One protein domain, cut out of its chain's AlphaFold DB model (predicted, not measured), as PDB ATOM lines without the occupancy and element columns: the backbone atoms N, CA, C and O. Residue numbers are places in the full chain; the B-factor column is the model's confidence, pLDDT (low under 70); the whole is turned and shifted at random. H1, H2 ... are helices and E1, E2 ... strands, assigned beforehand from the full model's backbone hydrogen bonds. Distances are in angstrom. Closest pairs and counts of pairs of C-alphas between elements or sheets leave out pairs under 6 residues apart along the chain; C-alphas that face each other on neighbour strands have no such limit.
ATOM      1  N   LEU A 520     -34.126   2.894  39.464       75.12
ATOM      2  CA  LEU A 520     -33.572   3.973  38.650       75.12
ATOM      3  C   LEU A 520     -33.056   5.099  39.550       75.12
ATOM      4  O   LEU A 520     -33.836   5.776  40.219       75.12
ATOM      5  N   ILE A 521     -31.741   5.311  39.553       78.19
ATOM      6  CA  ILE A 521     -31.112   6.411  40.285       78.19
ATOM      7  C   ILE A 521     -31.032   7.623  39.354       78.19
ATOM      8  O   ILE A 521     -30.316   7.576  38.355       78.19
ATOM      9  N   LEU A 522     -31.746   8.703  39.677       77.00
ATOM     10  CA  LEU A 522     -31.682   9.984  38.969       77.00
ATOM     11  C   LEU A 522     -30.582  10.861  39.569       77.00
ATOM     12  O   LEU A 522     -30.624  11.206  40.750       77.00
ATOM     13  N   LEU A 523     -29.600  11.226  38.746       76.62
ATOM     14  CA  LEU A 523     -28.442  12.021  39.163       76.62
ATOM     15  C   LEU A 523     -28.674  13.531  38.999       76.62
ATOM     16  O   LEU A 523     -28.066  14.320  39.715       76.62
ATOM     17  N   GLY A 524     -29.540  13.927  38.063       74.94
ATOM     18  CA  GLY A 524     -29.930  15.317  37.827       74.94
ATOM     19  C   GLY A 524     -30.446  15.572  36.411       74.94
ATOM     20  O   GLY A 524     -30.289  14.738  35.515       74.94
ATOM     21  N   GLU A 525     -31.068  16.736  36.212       80.00
ATOM     22  CA  GLU A 525     -31.444  17.244  34.886       80.00
ATOM     23  C   GLU A 525     -30.183  17.496  34.038       80.00
ATOM     24  O   GLU A 525     -29.148  17.936  34.555       80.00
ATOM     25  N   ARG A 526     -30.247  17.222  32.728       78.06
ATOM     26  CA  ARG A 526     -29.117  17.399  31.808       78.06
ATOM     27  C   ARG A 526     -28.734  18.875  31.678       78.06
ATOM     28  O   ARG A 526     -29.242  19.612  30.834       78.06
ATOM     29  N   THR A 527     -27.749  19.286  32.468       81.56
ATOM     30  CA  THR A 527     -27.042  20.560  32.312       81.56
ATOM     31  C   THR A 527     -25.629  20.319  31.785       81.56
ATOM     32  O   THR A 527     -25.001  19.309  32.099       81.56
ATOM     33  N   LYS A 528     -25.088  21.281  31.025       79.56
ATOM     34  CA  LYS A 528     -23.712  21.201  30.497       79.56
ATOM     35  C   LYS A 528     -22.660  21.043  31.598       79.56
ATOM     36  O   LYS A 528     -21.649  20.391  31.379       79.56
ATOM     37  N   TYR A 529     -22.911  21.622  32.774       83.19
ATOM     38  CA  TYR A 529     -22.033  21.510  33.936       83.19
ATOM     39  C   TYR A 529     -22.040  20.096  34.530       83.19
ATOM     40  O   TYR A 529     -20.979  19.591  34.878       83.19
ATOM     41  N   LEU A 530     -23.204  19.442  34.603       81.12
ATOM     42  CA  LEU A 530     -23.318  18.062  35.086       81.12
ATOM     43  C   LEU A 530     -22.718  17.057  34.086       81.12
ATOM     44  O   LEU A 530     -22.007  16.140  34.482       81.12
ATOM     45  N   GLU A 531     -22.934  17.281  32.789       81.44
ATOM     46  CA  GLU A 531     -22.324  16.507  31.699       81.44
ATOM     47  C   GLU A 531     -20.784  16.587  31.754       81.44
ATOM     48  O   GLU A 531     -20.109  15.560  31.822       81.44
ATOM     49  N   GLN A 532     -20.234  17.800  31.872       83.56
ATOM     50  CA  GLN A 532     -18.800  18.049  32.057       83.56
ATOM     51  C   GLN A 532     -18.254  17.480  33.382       83.56
ATOM     52  O   GLN A 532     -17.130  16.982  33.425       83.56
ATOM     53  N   ALA A 533     -19.038  17.508  34.464       82.31
ATOM     54  CA  ALA A 533     -18.644  16.911  35.737       82.31
ATOM     55  C   ALA A 533     -18.514  15.382  35.638       82.31
ATOM     56  O   ALA A 533     -17.572  14.822  36.200       82.31
ATOM     57  N   PHE A 534     -19.388  14.701  34.889       83.25
ATOM     58  CA  PHE A 534     -19.222  13.270  34.631       83.25
ATOM     59  C   PHE A 534     -17.994  12.974  33.760       83.25
ATOM     60  O   PHE A 534     -17.289  12.015  34.052       83.25
ATOM     61  N   GLU A 535     -17.674  13.797  32.756       82.31
ATOM     62  CA  GLU A 535     -16.437  13.624  31.972       82.31
ATOM     63  C   GLU A 535     -15.152  13.776  32.807       82.31
ATOM     64  O   GLU A 535     -14.129  13.181  32.468       82.31
ATOM     65  N   TRP A 536     -15.181  14.578  33.877       83.69
ATOM     66  CA  TRP A 536     -13.999  14.888  34.694       83.69
ATOM     67  C   TRP A 536     -13.830  14.001  35.931       83.69
ATOM     68  O   TRP A 536     -12.696  13.699  36.304       83.69
ATOM     69  N   TRP A 537     -14.928  13.604  36.580       80.50
ATOM     70  CA  TRP A 537     -14.894  12.952  37.896       80.50
ATOM     71  C   TRP A 537     -15.346  11.486  37.890       80.50
ATOM     72  O   TRP A 537     -15.127  10.785  38.879       80.50
ATOM     73  N   LEU A 538     -15.966  10.997  36.810       81.31
ATOM     74  CA  LEU A 538     -16.397   9.603  36.721       81.31
ATOM     75  C   LEU A 538     -15.213   8.694  36.311       81.31
ATOM     76  O   LEU A 538     -14.591   8.943  35.277       81.31
ATOM     77  N   PRO A 539     -14.892   7.622  37.064       77.75
ATOM     78  CA  PRO A 539     -13.842   6.680  36.675       77.75
ATOM     79  C   PRO A 539     -14.132   6.005  35.328       77.75
ATOM     80  O   PRO A 539     -15.281   5.694  35.022       77.75
ATOM     81  N   ALA A 540     -13.086   5.692  34.558       73.75
ATOM     82  CA  ALA A 540     -13.223   5.042  33.247       73.75
ATOM     83  C   ALA A 540     -13.947   3.677  33.298       73.75
ATOM     84  O   ALA A 540     -14.600   3.298  32.326       73.75
ATOM     85  N   ASP A 541     -13.857   2.978  34.434       76.12
ATOM     86  CA  ASP A 541     -14.479   1.670  34.682       76.12
ATOM     87  C   ASP A 541     -15.912   1.762  35.255       76.12
ATOM     88  O   ASP A 541     -16.566   0.740  35.468       76.12
ATOM     89  N   ALA A 542     -16.410   2.967  35.552       71.38
ATOM     90  CA  ALA A 542     -17.724   3.163  36.158       71.38
ATOM     91  C   ALA A 542     -18.860   3.135  35.111       71.38
ATOM     92  O   ALA A 542     -18.656   3.509  33.950       71.38
ATOM     93  N   PRO A 543     -20.087   2.721  35.492       73.38
ATOM     94  CA  PRO A 543     -21.227   2.717  34.580       73.38
ATOM     95  C   PRO A 543     -21.556   4.143  34.127       73.38
ATOM     96  O   PRO A 543     -21.860   5.015  34.943       73.38
ATOM     97  N   LYS A 544     -21.507   4.373  32.811       75.88
ATOM     98  CA  LYS A 544     -21.853   5.665  32.211       75.88
ATOM     99  C   LYS A 544     -23.335   5.985  32.449       75.88
ATOM    100  O   LYS A 544     -24.162   5.101  32.216       75.88
ATOM    101  N   PRO A 545     -23.685   7.219  32.859       78.38
ATOM    102  CA  PRO A 545     -25.075   7.636  32.963       78.38
ATOM    103  C   PRO A 545     -25.814   7.490  31.630       78.38
ATOM    104  O   PRO A 545     -25.298   7.850  30.572       78.38
ATOM    105  N   LEU A 546     -27.035   6.973  31.702       79.12
ATOM    106  CA  LEU A 546     -27.981   6.887  30.600       79.12
ATOM    107  C   LEU A 546     -28.855   8.142  30.607       79.12
ATOM    108  O   LEU A 546     -29.445   8.483  31.636       79.12
ATOM    109  N   GLU A 547     -28.951   8.818  29.466       79.06
ATOM    110  CA  GLU A 547     -29.972   9.843  29.256       79.06
ATOM    111  C   GLU A 547     -31.348   9.178  29.164       79.06
ATOM    112  O   GLU A 547     -31.528   8.241  28.387       79.06
ATOM    113  N   ILE A 548     -32.313   9.660  29.947       74.25
ATOM    114  CA  ILE A 548     -33.706   9.204  29.904       74.25
ATOM    115  C   ILE A 548     -34.649  10.406  29.982       74.25
ATOM    116  O   ILE A 548     -34.394  11.373  30.706       74.25
ATOM    117  N   ASN A 549     -35.737  10.377  29.215       76.62
ATOM    118  CA  ASN A 549     -36.704  11.476  29.187       76.62
ATOM    119  C   ASN A 549     -37.768  11.298  30.275       76.62
ATOM    120  O   ASN A 549     -38.191  10.179  30.554       76.62
ATOM    121  N   GLU A 550     -38.269  12.388  30.860       67.44
ATOM    122  CA  GLU A 550     -39.297  12.316  31.914       67.44
ATOM    123  C   GLU A 550     -40.563  11.528  31.497       67.44
ATOM    124  O   GLU A 550     -41.175  10.852  32.328       67.44
ATOM    125  N   SER A 551     -40.959  11.574  30.222       65.12
ATOM    126  CA  SER A 551     -42.058  10.757  29.680       65.12
ATOM    127  C   SER A 551     -41.716   9.264  29.624       65.12
ATOM    128  O   SER A 551     -42.531   8.423  29.985       65.12
ATOM    129  N   GLU A 552     -40.486   8.940  29.235       64.81
ATOM    130  CA  GLU A 552     -39.971   7.575  29.095       64.81
ATOM    131  C   GLU A 552     -39.806   6.890  30.461       64.81
ATOM    132  O   GLU A 552     -40.132   5.714  30.600       64.81
ATOM    133  N   VAL A 553     -39.428   7.638  31.507       63.19
ATOM    134  CA  VAL A 553     -39.451   7.142  32.896       63.19
ATOM    135  C   VAL A 553     -40.866   6.709  33.302       63.19
ATOM    136  O   VAL A 553     -41.024   5.666  33.930       63.19
ATOM    137  N   LYS A 554     -41.899   7.475  32.924       60.47
ATOM    138  CA  LYS A 554     -43.304   7.194  33.282       60.47
ATOM    139  C   LYS A 554     -43.886   5.992  32.530       60.47
ATOM    140  O   LYS A 554     -44.749   5.312  33.076       60.47
ATOM    141  N   GLU A 555     -43.416   5.719  31.314       59.72
ATOM    142  CA  GLU A 555     -43.819   4.542  30.528       59.72
ATOM    143  C   GLU A 555     -43.025   3.278  30.904       59.72
ATOM    144  O   GLU A 555     -43.590   2.186  30.958       59.72
ATOM    145  N   GLN A 556     -41.725   3.408  31.193       55.81
ATOM    146  CA  GLN A 556     -40.842   2.276  31.495       55.81
ATOM    147  C   GLN A 556     -40.893   1.838  32.972       55.81
ATOM    148  O   GLN A 556     -40.663   0.663  33.265       55.81
ATOM    149  N   TYR A 557     -41.221   2.744  33.902       56.88
ATOM    150  CA  TYR A 557     -41.302   2.471  35.341       56.88
ATOM    151  C   TYR A 557     -42.700   2.788  35.901       56.88
ATOM    152  O   TYR A 557     -42.896   3.783  36.596       56.88
ATOM    153  N   GLU A 558     -43.656   1.871  35.682       54.94
ATOM    154  CA  GLU A 558     -44.972   1.859  36.367       54.94
ATOM    155  C   GLU A 558     -44.826   1.977  37.905       54.94
ATOM    156  O   GLU A 558     -45.675   2.536  38.598       54.94
ATOM    157  N   GLU A 559     -43.730   1.438  38.447       63.75
ATOM    158  CA  GLU A 559     -43.400   1.387  39.873       63.75
ATOM    159  C   GLU A 559     -42.552   2.604  40.285       63.75
ATOM    160  O   GLU A 559     -41.353   2.495  40.547       63.75
ATOM    161  N   ALA A 560     -43.192   3.778  40.346       63.78
ATOM    162  CA  ALA A 560     -42.556   5.072  40.637       63.78
ATOM    163  C   ALA A 560     -41.659   5.084  41.892       63.78
ATOM    164  O   ALA A 560     -40.660   5.794  41.931       63.78
ATOM    165  N   TRP A 561     -41.970   4.259  42.893       67.25
ATOM    166  CA  TRP A 561     -41.193   4.083  44.124       67.25
ATOM    167  C   TRP A 561     -39.795   3.456  43.935       67.25
ATOM    168  O   TRP A 561     -39.022   3.383  44.890       67.25
ATOM    169  N   ARG A 562     -39.445   3.016  42.718       71.75
ATOM    170  CA  ARG A 562     -38.076   2.629  42.325       71.75
ATOM    171  C   ARG A 562     -37.222   3.788  41.818       71.75
ATOM    172  O   ARG A 562     -36.028   3.586  41.598       71.75
ATOM    173  N   VAL A 563     -37.827   4.945  41.559       72.44
ATOM    174  CA  VAL A 563     -37.158   6.119  40.994       72.44
ATOM    175  C   VAL A 563     -36.731   7.023  42.144       72.44
ATOM    176  O   VAL A 563     -37.563   7.506  42.907       72.44
ATOM    177  N   VAL A 564     -35.420   7.193  42.315       71.25
ATOM    178  CA  VAL A 564     -34.826   7.761  43.535       71.25
ATOM    179  C   VAL A 564     -33.666   8.687  43.174       71.25
ATOM    180  O   VAL A 564     -32.903   8.390  42.259       71.25
ATOM    181  N   GLY A 565     -33.513   9.805  43.887       70.56
ATOM    182  CA  GLY A 565     -32.558  10.864  43.556       70.56
ATOM    183  C   GLY A 565     -33.249  12.216  43.404       70.56
ATOM    184  O   GLY A 565     -34.165  12.541  44.161       70.56
ATOM    185  N   THR A 566     -32.813  13.020  42.436       63.91
ATOM    186  CA  THR A 566     -33.363  14.367  42.201       63.91
ATOM    187  C   THR A 566     -34.858  14.329  41.854       63.91
ATOM    188  O   THR A 566     -35.241  13.644  40.903       63.91
ATOM    189  N   LYS A 567     -35.699  15.091  42.577       62.66
ATOM    190  CA  LYS A 567     -37.131  15.256  42.249       62.66
ATOM    191  C   LYS A 567     -37.296  15.842  40.835       62.66
ATOM    192  O   LYS A 567     -36.569  16.755  40.445       62.66
ATOM    193  N   PHE A 568     -38.295  15.351  40.099       53.59
ATOM    194  CA  PHE A 568     -38.787  16.006  38.883       53.59
ATOM    195  C   PHE A 568     -39.423  17.363  39.209       53.59
ATOM    196  O   PHE A 568     -39.837  17.609  40.346       53.59
ATOM    197  N   ARG A 569     -39.542  18.230  38.198       45.03
ATOM    198  CA  ARG A 569     -40.156  19.554  38.348       45.03
ATOM    199  C   ARG A 569     -41.627  19.420  38.762       45.03
ATOM    200  O   ARG A 569     -42.354  18.556  38.272       45.03
ATOM    201  N   ALA A 615     -38.050  17.356  30.358       66.69
ATOM    202  CA  ALA A 615     -36.684  17.392  30.846       66.69
ATOM    203  C   ALA A 615     -36.027  16.013  30.657       66.69
ATOM    204  O   ALA A 615     -36.626  14.965  30.930       66.69
ATOM    205  N   THR A 616     -34.791  16.024  30.164       76.56
ATOM    206  CA  THR A 616     -33.944  14.834  30.033       76.56
ATOM    207  C   THR A 616     -33.047  14.751  31.261       76.56
ATOM    208  O   THR A 616     -32.404  15.735  31.630       76.56
ATOM    209  N   PHE A 617     -32.997  13.587  31.901       77.12
ATOM    210  CA  PHE A 617     -32.236  13.354  33.127       77.12
ATOM    211  C   PHE A 617     -31.096  12.371  32.876       77.12
ATOM    212  O   PHE A 617     -31.237  11.420  32.104       77.12
ATOM    213  N   PHE A 618     -29.980  12.568  33.574       80.19
ATOM    214  CA  PHE A 618     -28.946  11.545  33.682       80.19
ATOM    215  C   PHE A 618     -29.345  10.526  34.748       80.19
ATOM    216  O   PHE A 618     -29.663  10.883  35.886       80.19
ATOM    217  N   SER A 619     -29.313   9.249  34.379       79.00
ATOM    218  CA  SER A 619     -29.785   8.146  35.210       79.00
ATOM    219  C   SER A 619     -28.806   6.974  35.239       79.00
ATOM    220  O   SER A 619     -28.020   6.777  34.314       79.00
ATOM    221  N   ILE A 620     -28.847   6.172  36.302       80.56
ATOM    222  CA  ILE A 620     -28.155   4.880  36.382       80.56
ATOM    223  C   ILE A 620     -29.160   3.825  36.841       80.56
ATOM    224  O   ILE A 620     -29.792   3.970  37.888       80.56
ATOM    225  N   SER A 621     -29.277   2.738  36.080       76.06
ATOM    226  CA  SER A 621     -29.981   1.538  36.518       76.06
ATOM    227  C   SER A 621     -29.122   0.762  37.520       76.06
ATOM    228  O   SER A 621     -27.998   0.348  37.239       76.06
ATOM    229  N   SER A 622     -29.660   0.572  38.721       77.19
ATOM    230  CA  SER A 622     -29.115  -0.329  39.737       77.19
ATOM    231  C   SER A 622     -29.814  -1.690  39.644       77.19
ATOM    232  O   SER A 622     -30.988  -1.758  39.285       77.19
ATOM    233  N   ASN A 623     -29.106  -2.768  40.003       76.94
ATOM    234  CA  ASN A 623     -29.656  -4.120  40.200       76.94
ATOM    235  C   ASN A 623     -29.705  -4.520  41.692       76.94
ATOM    236  O   ASN A 623     -29.899  -5.695  42.018       76.94
TER     237      ASN A 623
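This is residues 520 to 569 and 615 to 623 of the 643 residues of an uncharacterized protein of Gibberella fujikuroi (UniProt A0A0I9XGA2). A strongly twisted four-stranded sheet stands between two short helices, H1 grazing it at one end of the long axis and H2 beside it at the other; residues 536 to 542 stick out. The 59 printed residues, mixed in class, run E1 H1 E2 H2 E3 E4; the mixed sheet's order is E2 E4 E1 E3. The whole is compact, radius of gyration of the C-alphas 11.6 A, spanning 33 by 25 by 15 A.

E1, residues 520 to 525, starts at C-alpha (-33.572, 3.973, 38.650) and spans 14.0 A. H1 is 528 to 537, 14.2 A; E2 546 to 549, 10.0 A; H2 550 to 556, 10.2 A; E3 563 to 565, 7.1 A. E4, 616 to 622, 18.6 A, ends at (-29.115, -0.329, 39.737).

E1 is parallel to E3 (N 522 to O 564, 2.8 A) and antiparallel to E4 (N 521 to O 620, 2.9 A). E2 is antiparallel to E4 (N 546 to O 619, 2.8 A). Two split strand-helix-strand units, each two strands that run the same way in the sheet without being neighbours and a helix between them along the chain, have right-handed crossovers: E1, H1, E2, with E4 between the two strands in the sheet, and E2, H2, E3, with E4 and E1 between the two strands in the sheet. H1 only grazes the sheet, with its residues 530 to 534; the closest C-alphas of E1 and H1 are those of Gly 524 and Leu 530, 7.7 A apart. H2 is on the sheet, at a height over the sheet of 9.2 A and over none of its strands; the closest C-alphas of H2 and E4 are those of Glu 550 and Thr 616, 6.2 A apart. H1 and H2 are apart. Every O i to N i+4 pair is within hydrogen-bond range in H1, 2 of 3 in H2.

C-alphas 536 and 558, the farthest apart, are 33.6 A apart. Residues 570 to 614 are not printed; C-alphas 569 and 615 are 8.5 A apart across this cut. Of the links printed whole, none is long. Mean pLDDT of the printed part is 73.0, under 70 at 550 to 561, 566 to 569 and 615.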